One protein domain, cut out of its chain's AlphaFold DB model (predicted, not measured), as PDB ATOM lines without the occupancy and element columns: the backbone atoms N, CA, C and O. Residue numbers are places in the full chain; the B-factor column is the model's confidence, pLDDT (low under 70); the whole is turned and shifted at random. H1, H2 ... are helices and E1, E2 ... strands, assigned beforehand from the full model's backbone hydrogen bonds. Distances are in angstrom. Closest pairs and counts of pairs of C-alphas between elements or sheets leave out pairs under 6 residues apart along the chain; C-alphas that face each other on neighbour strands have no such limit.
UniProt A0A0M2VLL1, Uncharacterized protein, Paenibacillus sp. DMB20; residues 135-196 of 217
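What this domain is: This is residues 135 to 196 of the 217 residues of an uncharacterized protein of Paenibacillus sp. DMB20 (UniProt A0A0M2VLL1). A small compact head, made of the hairpin E1 and E2 with H2 packed beside it and H1 across one end of H2, continues into one long helical arm. That arm is H3, which follows E2 directly; its residues 180 to 196 stick out free of the head and make the length of a rod of 50 by 24 by 16 A. The printed part has 62 residues, with named elements in the order H1, H2, E1, E2, H3, and its two strands are antiparallel. It is mostly helix, and only just loose, close to extended, with a radius of gyration of the C-alphas of 15.7 A.

Where its parts are: Strand E1 is residues 167 to 170, 9.5 A long, and E2 is residues 173 to 176, 10.2 A. H3 is residues 177 to 196, 30.3 A, and ends at C-alpha 196 at (195.266, 235.366, 213.486). H2 is residues 148 to 160, 18.2 A. H1 is residues 137 to 144, 10.2 A, and begins at C-alpha 137 at (190.051, 221.718, 175.375).

How they stand to each other: E1 and E2 form an antiparallel hairpin at 164 degrees, with N 168 and O 175 2.9 A apart and N 170 and O 173 3.0 A apart, both within hydrogen-bond range. The closest C-alphas of H2 and E1 are those of Thr 156 and Val 169, 6.3 A apart. H2 and E2 are near each other, with 5 pairs of C-alphas within 10 A. H2 touches H1 with residues 148 to 152 alone, about perpendicular at 84 degrees; the closest C-alphas are those of Ala 141 and Thr 148, 5.3 A apart. The closest C-alphas of H1 and E2 are those of Ile 137 and Ser 173, 5.4 A apart. H3 is apart from H1 and H2. In H1 and H2 every O i to N i+4 pair is within hydrogen-bond range; in H3 it is 8 of 16.

The domain as a whole: The C-alphas farthest apart, of Gly 145 and Val 196, are 50.6 A apart. Without residues 180 to 196 the body spans 26 by 19 by 16 A. The printed part has no cut, and no link is long. Mean pLDDT of the printed part is 71.4; residue 171 and residues 177 to 196 are under 70.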
ATOM      1  N   ARG A 135     192.578 220.517 181.758       83.69
ATOM      2  CA  ARG A 135     191.311 221.268 181.696       83.69
ATOM      3  C   ARG A 135     191.097 222.068 180.417       83.69
ATOM      4  O   ARG A 135     189.971 222.439 180.129       83.69
ATOM      5  N   LYS A 136     192.144 222.336 179.628       85.50
ATOM      6  CA  LYS A 136     192.034 223.102 178.370       85.50
ATOM      7  C   LYS A 136     191.665 222.196 177.197       85.50
ATOM      8  O   LYS A 136     192.435 221.289 176.872       85.50
ATOM      9  N   ILE A 137     190.560 222.500 176.513       85.25
ATOM     10  CA  ILE A 137     190.051 221.718 175.375       85.25
ATOM     11  C   ILE A 137     191.084 221.639 174.251       85.25
ATOM     12  O   ILE A 137     191.264 220.566 173.691       85.25
ATOM     13  N   ASP A 138     191.831 222.710 173.974       85.81
ATOM     14  CA  ASP A 138     192.872 222.703 172.933       85.81
ATOM     15  C   ASP A 138     193.995 221.702 173.221       85.81
ATOM     16  O   ASP A 138     194.499 221.036 172.315       85.81
ATOM     17  N   ARG A 139     194.370 221.548 174.497       84.00
ATOM     18  CA  ARG A 139     195.388 220.568 174.896       84.00
ATOM     19  C   ARG A 139     194.854 219.150 174.759       84.00
ATOM     20  O   ARG A 139     195.541 218.308 174.195       84.00
ATOM     21  N   ILE A 140     193.616 218.912 175.196       84.94
ATOM     22  CA  ILE A 140     192.943 217.619 175.020       84.94
ATOM     23  C   ILE A 140     192.814 217.293 173.523       84.94
ATOM     24  O   ILE A 140     193.129 216.187 173.099       84.94
ATOM     25  N   ALA A 141     192.410 218.262 172.703       86.50
ATOM     26  CA  ALA A 141     192.306 218.138 171.253       86.50
ATOM     27  C   ALA A 141     193.645 217.752 170.613       86.50
ATOM     28  O   ALA A 141     193.680 216.830 169.795       86.50
ATOM     29  N   GLY A 142     194.742 218.381 171.048       85.12
ATOM     30  CA  GLY A 142     196.100 218.018 170.643       85.12
ATOM     31  C   GLY A 142     196.488 216.593 171.047       85.12
ATOM     32  O   GLY A 142     197.000 215.845 170.218       85.12
ATOM     33  N   THR A 143     196.192 216.182 172.283       83.94
ATOM     34  CA  THR A 143     196.492 214.827 172.780       83.94
ATOM     35  C   THR A 143     195.692 213.743 172.056       83.94
ATOM     36  O   THR A 143     196.206 212.659 171.790       83.94
ATOM     37  N   VAL A 144     194.431 214.024 171.728       83.38
ATOM     38  CA  VAL A 144     193.495 213.048 171.152       83.38
ATOM     39  C   VAL A 144     193.488 213.085 169.614       83.38
ATOM     40  O   VAL A 144     192.906 212.212 168.968       83.38
ATOM     41  N   GLY A 145     194.146 214.075 169.004       84.94
ATOM     42  CA  GLY A 145     194.210 214.239 167.550       84.94
ATOM     43  C   GLY A 145     192.849 214.545 166.922       84.94
ATOM     44  O   GLY A 145     192.564 214.112 165.802       84.94
ATOM     45  N   GLN A 146     191.975 215.245 167.649       88.00
ATOM     46  CA  GLN A 146     190.637 215.604 167.183       88.00
ATOM     47  C   GLN A 146     190.428 217.118 167.138       88.00
ATOM     48  O   GLN A 146     191.011 217.834 167.944       88.00
ATOM     49  N   PRO A 147     189.558 217.620 166.241       87.88
ATOM     50  CA  PRO A 147     189.151 219.019 166.261       87.88
ATOM     51  C   PRO A 147     188.530 219.393 167.608       87.88
ATOM     52  O   PRO A 147     187.710 218.640 168.137       87.88
ATOM     53  N   THR A 148     188.849 220.583 168.106       87.25
ATOM     54  CA  THR A 148     188.349 221.133 169.378       87.25
ATOM     55  C   THR A 148     186.828 221.077 169.483       87.25
ATOM     56  O   THR A 148     186.300 220.639 170.499       87.25
ATOM     57  N   GLN A 149     186.117 221.391 168.395       87.62
ATOM     58  CA  GLN A 149     184.658 221.287 168.327       87.62
ATOM     59  C   GLN A 149     184.145 219.862 168.595       87.62
ATOM     60  O   GLN A 149     183.149 219.691 169.288       87.62
ATOM     61  N   ARG A 150     184.820 218.824 168.079       86.94
ATOM     62  CA  ARG A 150     184.413 217.428 168.330       86.94
ATOM     63  C   ARG A 150     184.715 217.000 169.755       86.94
ATOM     64  O   ARG A 150     183.907 216.301 170.349       86.94
ATOM     65  N   VAL A 151     185.853 217.439 170.290       88.00
ATOM     66  CA  VAL A 151     186.196 217.204 171.695       88.00
ATOM     67  C   VAL A 151     185.143 217.830 172.601       88.00
ATOM     68  O   VAL A 151     184.657 217.157 173.500       88.00
ATOM     69  N   HIS A 152     184.729 219.066 172.324       88.75
ATOM     70  CA  HIS A 152     183.645 219.713 173.056       88.75
ATOM     71  C   HIS A 152     182.348 218.893 172.990       88.75
ATOM     72  O   HIS A 152     181.778 218.585 174.029       88.75
ATOM     73  N   GLU A 153     181.889 218.495 171.798       87.81
ATOM     74  CA  GLU A 153     180.667 217.685 171.645       87.81
ATOM     75  C   GLU A 153     180.737 216.342 172.394       87.81
ATOM     76  O   GLU A 153     179.760 215.935 173.027       87.81
ATOM     77  N   ASP A 154     181.876 215.649 172.323       89.00
ATOM     78  CA  ASP A 154     182.067 214.351 172.972       89.00
ATOM     79  C   ASP A 154     182.147 214.497 174.507       89.00
ATOM     80  O   ASP A 154     181.566 213.679 175.223       89.00
ATOM     81  N   LEU A 155     182.794 215.550 175.023       88.62
ATOM     82  CA  LEU A 155     182.875 215.837 176.460       88.62
ATOM     83  C   LEU A 155     181.528 216.262 177.048       88.62
ATOM     84  O   LEU A 155     181.131 215.716 178.079       88.62
ATOM     85  N   THR A 156     180.794 217.155 176.375       87.88
ATOM     86  CA  THR A 156     179.425 217.523 176.768       87.88
ATOM     87  C   THR A 156     178.542 216.278 176.830       87.88
ATOM     88  O   THR A 156     177.869 216.042 177.830       87.88
ATOM     89  N   TYR A 157     178.617 215.406 175.819       87.31
ATOM     90  CA  TYR A 157     177.883 214.141 175.822       87.31
ATOM     91  C   TYR A 157     178.254 213.245 177.016       87.31
ATOM     92  O   TYR A 157     177.374 212.620 177.611       87.31
ATOM     93  N   MET A 158     179.540 213.153 177.371       86.75
ATOM     94  CA  MET A 158     179.983 212.352 178.516       86.75
ATOM     95  C   MET A 158     179.469 212.904 179.853       86.75
ATOM     96  O   MET A 158     179.081 212.101 180.702       86.75
ATOM     97  N   MET A 159     179.413 214.226 180.032       86.38
ATOM     98  CA  MET A 159     178.851 214.853 181.240       86.38
ATOM     99  C   MET A 159     177.332 214.680 181.321       86.38
ATOM    100  O   MET A 159     176.836 214.200 182.335       86.38
ATOM    101  N   GLU A 160     176.601 214.928 180.228       85.06
ATOM    102  CA  GLU A 160     175.141 214.725 180.161       85.06
ATOM    103  C   GLU A 160     174.718 213.291 180.531       85.06
ATOM    104  O   GLU A 160     173.629 213.063 181.054       85.06
ATOM    105  N   HIS A 161     175.580 212.305 180.259       84.31
ATOM    106  CA  HIS A 161     175.336 210.892 180.562       84.31
ATOM    107  C   HIS A 161     176.046 210.419 181.843       84.31
ATOM    108  O   HIS A 161     176.122 209.209 182.090       84.31
ATOM    109  N   GLN A 162     176.559 211.349 182.658       82.06
ATOM    110  CA  GLN A 162     177.239 211.089 183.931       82.06
ATOM    111  C   GLN A 162     178.399 210.081 183.804       82.06
ATOM    112  O   GLN A 162     178.604 209.225 184.673       82.06
ATOM    113  N   LEU A 163     179.109 210.098 182.677       82.56
ATOM    114  CA  LEU A 163     180.308 209.283 182.441       82.56
ATOM    115  C   LEU A 163     181.574 209.966 182.973       82.56
ATOM    116  O   LEU A 163     182.593 209.305 183.162       82.56
ATOM    117  N   LEU A 164     181.491 211.273 183.205       82.88
ATOM    118  CA  LEU A 164     182.473 212.093 183.904       82.88
ATOM    119  C   LEU A 164     181.829 212.670 185.175       82.88
ATOM    120  O   LEU A 164     180.599 212.650 185.274       82.88
ATOM    121  N   PRO A 165     182.634 213.153 186.140       77.88
ATOM    122  CA  PRO A 165     182.122 213.935 187.261       77.88
ATOM    123  C   PRO A 165     181.303 215.132 186.770       77.88
ATOM    124  O   PRO A 165     181.595 215.674 185.700       77.88
ATOM    125  N   ASP A 166     180.310 215.537 187.564       74.88
ATOM    126  CA  ASP A 166     179.465 216.688 187.248       74.88
ATOM    127  C   ASP A 166     180.321 217.951 187.091       74.88
ATOM    128  O   ASP A 166     181.309 218.171 187.806       74.88
ATOM    129  N   GLY A 167     179.983 218.738 186.078       72.62
ATOM    130  CA  GLY A 167     180.836 219.792 185.570       72.62
ATOM    131  C   GLY A 167     180.235 220.479 184.353       72.62
ATOM    132  O   GLY A 167     179.172 220.086 183.872       72.62
ATOM    133  N   ASP A 168     180.938 221.489 183.854       79.12
ATOM    134  CA  ASP A 168     180.532 222.238 182.669       79.12
ATOM    135  C   ASP A 168     181.686 222.362 181.664       79.12
ATOM    136  O   ASP A 168     182.870 222.435 182.026       79.12
ATOM    137  N   VAL A 169     181.328 222.367 180.380       78.31
ATOM    138  CA  VAL A 169     182.243 222.618 179.262       78.31
ATOM    139  C   VAL A 169     181.988 224.045 178.792       78.31
ATOM    140  O   VAL A 169     181.093 224.290 177.986       78.31
ATOM    141  N   GLY A 170     182.784 224.987 179.297       72.12
ATOM    142  CA  GLY A 170     182.630 226.419 179.042       72.12
ATOM    143  C   GLY A 170     183.940 227.071 178.598       72.12
ATOM    144  O   GLY A 170     185.023 226.715 179.067       72.12
ATOM    145  N   GLU A 171     183.850 228.021 177.664       65.81
ATOM    146  CA  GLU A 171     184.962 228.901 177.246       65.81
ATOM    147  C   GLU A 171     186.277 228.177 176.880       65.81
ATOM    148  O   GLU A 171     187.376 228.641 177.172       65.81
ATOM    149  N   GLY A 172     186.198 227.005 176.238       71.81
ATOM    150  CA  GLY A 172     187.402 226.255 175.849       71.81
ATOM    151  C   GLY A 172     188.059 225.480 176.998       71.81
ATOM    152  O   GLY A 172     189.187 224.994 176.854       71.81
ATOM    153  N   SER A 173     187.364 225.329 178.125       74.56
ATOM    154  CA  SER A 173     187.842 224.630 179.315       74.56
ATOM    155  C   SER A 173     186.777 223.735 179.956       74.56
ATOM    156  O   SER A 173     185.586 223.869 179.690       74.56
ATOM    157  N   VAL A 174     187.229 222.770 180.756       78.62
ATOM    158  CA  VAL A 174     186.383 221.824 181.490       78.62
ATOM    159  C   VAL A 174     186.508 222.089 182.983       78.62
ATOM    160  O   VAL A 174     187.613 222.041 183.539       78.62
ATOM    161  N   TRP A 175     185.370 222.316 183.626       76.38
ATOM    162  CA  TRP A 175     185.259 222.539 185.061       76.38
ATOM    163  C   TRP A 175     184.499 221.378 185.684       76.38
ATOM    164  O   TRP A 175     183.518 220.921 185.117       76.38
ATOM    165  N   PHE A 176     184.952 220.904 186.840       76.69
ATOM    166  CA  PHE A 176     184.228 219.913 187.635       76.69
ATOM    167  C   PHE A 176     183.709 220.599 188.887       76.69
ATOM    168  O   PHE A 176     184.465 221.331 189.527       76.69
ATOM    169  N   GLU A 177     182.467 220.335 189.267       64.94
ATOM    170  CA  GLU A 177     181.831 220.962 190.429       64.94
ATOM    171  C   GLU A 177     182.543 220.584 191.742       64.94
ATOM    172  O   GLU A 177     182.671 221.395 192.654       64.94
ATOM    173  N   GLN A 178     183.165 219.400 191.790       55.91
ATOM    174  CA  GLN A 178     184.022 218.983 192.909       55.91
ATOM    175  C   GLN A 178     185.330 219.784 193.028       55.91
ATOM    176  O   GLN A 178     185.894 219.847 194.115       55.91
ATOM    177  N   ALA A 179     185.803 220.426 191.953       51.06
ATOM    178  CA  ALA A 179     187.008 221.255 192.013       51.06
ATOM    179  C   ALA A 179     186.765 222.596 192.725       51.06
ATOM    180  O   ALA A 179     187.711 223.173 193.248       51.06
ATOM    181  N   LEU A 180     185.512 223.066 192.791       47.03
ATOM    182  CA  LEU A 180     185.165 224.300 193.502       47.03
ATOM    183  C   LEU A 180     185.176 224.124 195.026       47.03
ATOM    184  O   LEU A 180     185.393 225.092 195.746       47.03
ATOM    185  N   VAL A 181     184.977 222.898 195.523       46.12
ATOM    186  CA  VAL A 181     185.014 222.615 196.966       46.12
ATOM    187  C   VAL A 181     186.455 222.605 197.480       46.12
ATOM    188  O   VAL A 181     186.722 223.189 198.521       46.12
ATOM    189  N   GLU A 182     187.403 222.032 196.734       45.66
ATOM    190  CA  GLU A 182     188.824 222.010 197.126       45.66
ATOM    191  C   GLU A 182     189.499 223.389 197.020       45.66
ATOM    192  O   GLU A 182     190.387 223.710 197.810       45.66
ATOM    193  N   GLU A 183     189.073 224.229 196.071       47.59
ATOM    194  CA  GLU A 183     189.573 225.605 195.947       47.59
ATOM    195  C   GLU A 183     188.966 226.531 197.011       47.59
ATOM    196  O   GLU A 183     189.671 227.383 197.546       47.59
ATOM    197  N   ALA A 184     187.695 226.334 197.387       47.41
ATOM    198  CA  ALA A 184     187.082 227.060 198.497       47.41
ATOM    199  C   ALA A 184     187.713 226.682 199.848       47.41
ATOM    200  O   ALA A 184     187.975 227.569 200.655       47.41
ATOM    201  N   ASP A 185     188.020 225.403 200.079       44.22
ATOM    202  CA  ASP A 185     188.619 224.954 201.342       44.22
ATOM    203  C   ASP A 185     190.084 225.423 201.474       44.22
ATOM    204  O   ASP A 185     190.495 225.932 202.517       44.22
ATOM    205  N   ASN A 186     190.861 225.399 200.383       45.53
ATOM    206  CA  ASN A 186     192.240 225.910 200.395       45.53
ATOM    207  C   ASN A 186     192.339 227.441 200.497       45.53
ATOM    208  O   ASN A 186     193.342 227.941 201.004       45.53
ATOM    209  N   ASN A 187     191.325 228.188 200.048       46.62
ATOM    210  CA  ASN A 187     191.305 229.654 200.153       46.62
ATOM    211  C   ASN A 187     190.710 230.151 201.490       46.62
ATOM    212  O   ASN A 187     190.935 231.293 201.898       46.62
ATOM    213  N   VAL A 188     189.975 229.293 202.206       46.53
ATOM    214  CA  VAL A 188     189.555 229.539 203.597       46.53
ATOM    215  C   VAL A 188     190.723 229.305 204.560       46.53
ATOM    216  O   VAL A 188     190.886 230.062 205.513       46.53
ATOM    217  N   ILE A 189     191.607 228.338 204.294       46.50
ATOM    218  CA  ILE A 189     192.777 228.092 205.157       46.50
ATOM    219  C   ILE A 189     193.802 229.239 205.073       46.50
ATOM    220  O   ILE A 189     194.365 229.628 206.094       46.50
ATOM    221  N   THR A 190     194.005 229.857 203.904       45.56
ATOM    222  CA  THR A 190     194.935 230.996 203.760       45.56
ATOM    223  C   THR A 190     194.394 232.320 204.298       45.56
ATOM    224  O   THR A 190     195.184 233.186 204.655       45.56
ATOM    225  N   THR A 191     193.074 232.494 204.400       44.41
ATOM    226  CA  THR A 191     192.480 233.725 204.956       44.41
ATOM    227  C   THR A 191     192.304 233.678 206.474       44.41
ATOM    228  O   THR A 191     192.257 234.728 207.109       44.41
ATOM    229  N   VAL A 192     192.279 232.487 207.084       47.88
ATOM    230  CA  VAL A 192     192.197 232.344 208.548       47.88
ATOM    231  C   VAL A 192     193.568 232.490 209.227       47.88
ATOM    232  O   VAL A 192     193.625 232.972 210.358       47.88
ATOM    233  N   ASP A 193     194.681 232.168 208.558       42.03
ATOM    234  CA  ASP A 193     196.026 232.309 209.152       42.03
ATOM    235  C   ASP A 193     196.586 233.747 209.114       42.03
ATOM    236  O   ASP A 193     197.384 234.129 209.980       42.03
ATOM    237  N   ASP A 194     196.138 234.582 208.168       44.12
ATOM    238  CA  ASP A 194     196.576 235.982 208.086       44.12
ATOM    239  C   ASP A 194     195.858 236.887 209.105       44.12
ATOM    240  O   ASP A 194     196.486 237.783 209.675       44.12
ATOM    241  N   ASP A 195     194.597 236.607 209.455       43.12
ATOM    242  CA  ASP A 195     193.872 237.380 210.480       43.12
ATOM    243  C   ASP A 195     194.265 236.998 211.922       43.12
ATOM    244  O   ASP A 195     194.180 237.825 212.839       43.12
ATOM    245  N   VAL A 196     194.784 235.786 212.153       46.31
ATOM    246  CA  VAL A 196     195.266 235.366 213.486       46.31
ATOM    247  C   VAL A 196     196.657 235.941 213.796       46.31
ATOM    248  O   VAL A 196     196.953 236.248 214.957       46.31
TER     249      VAL A 196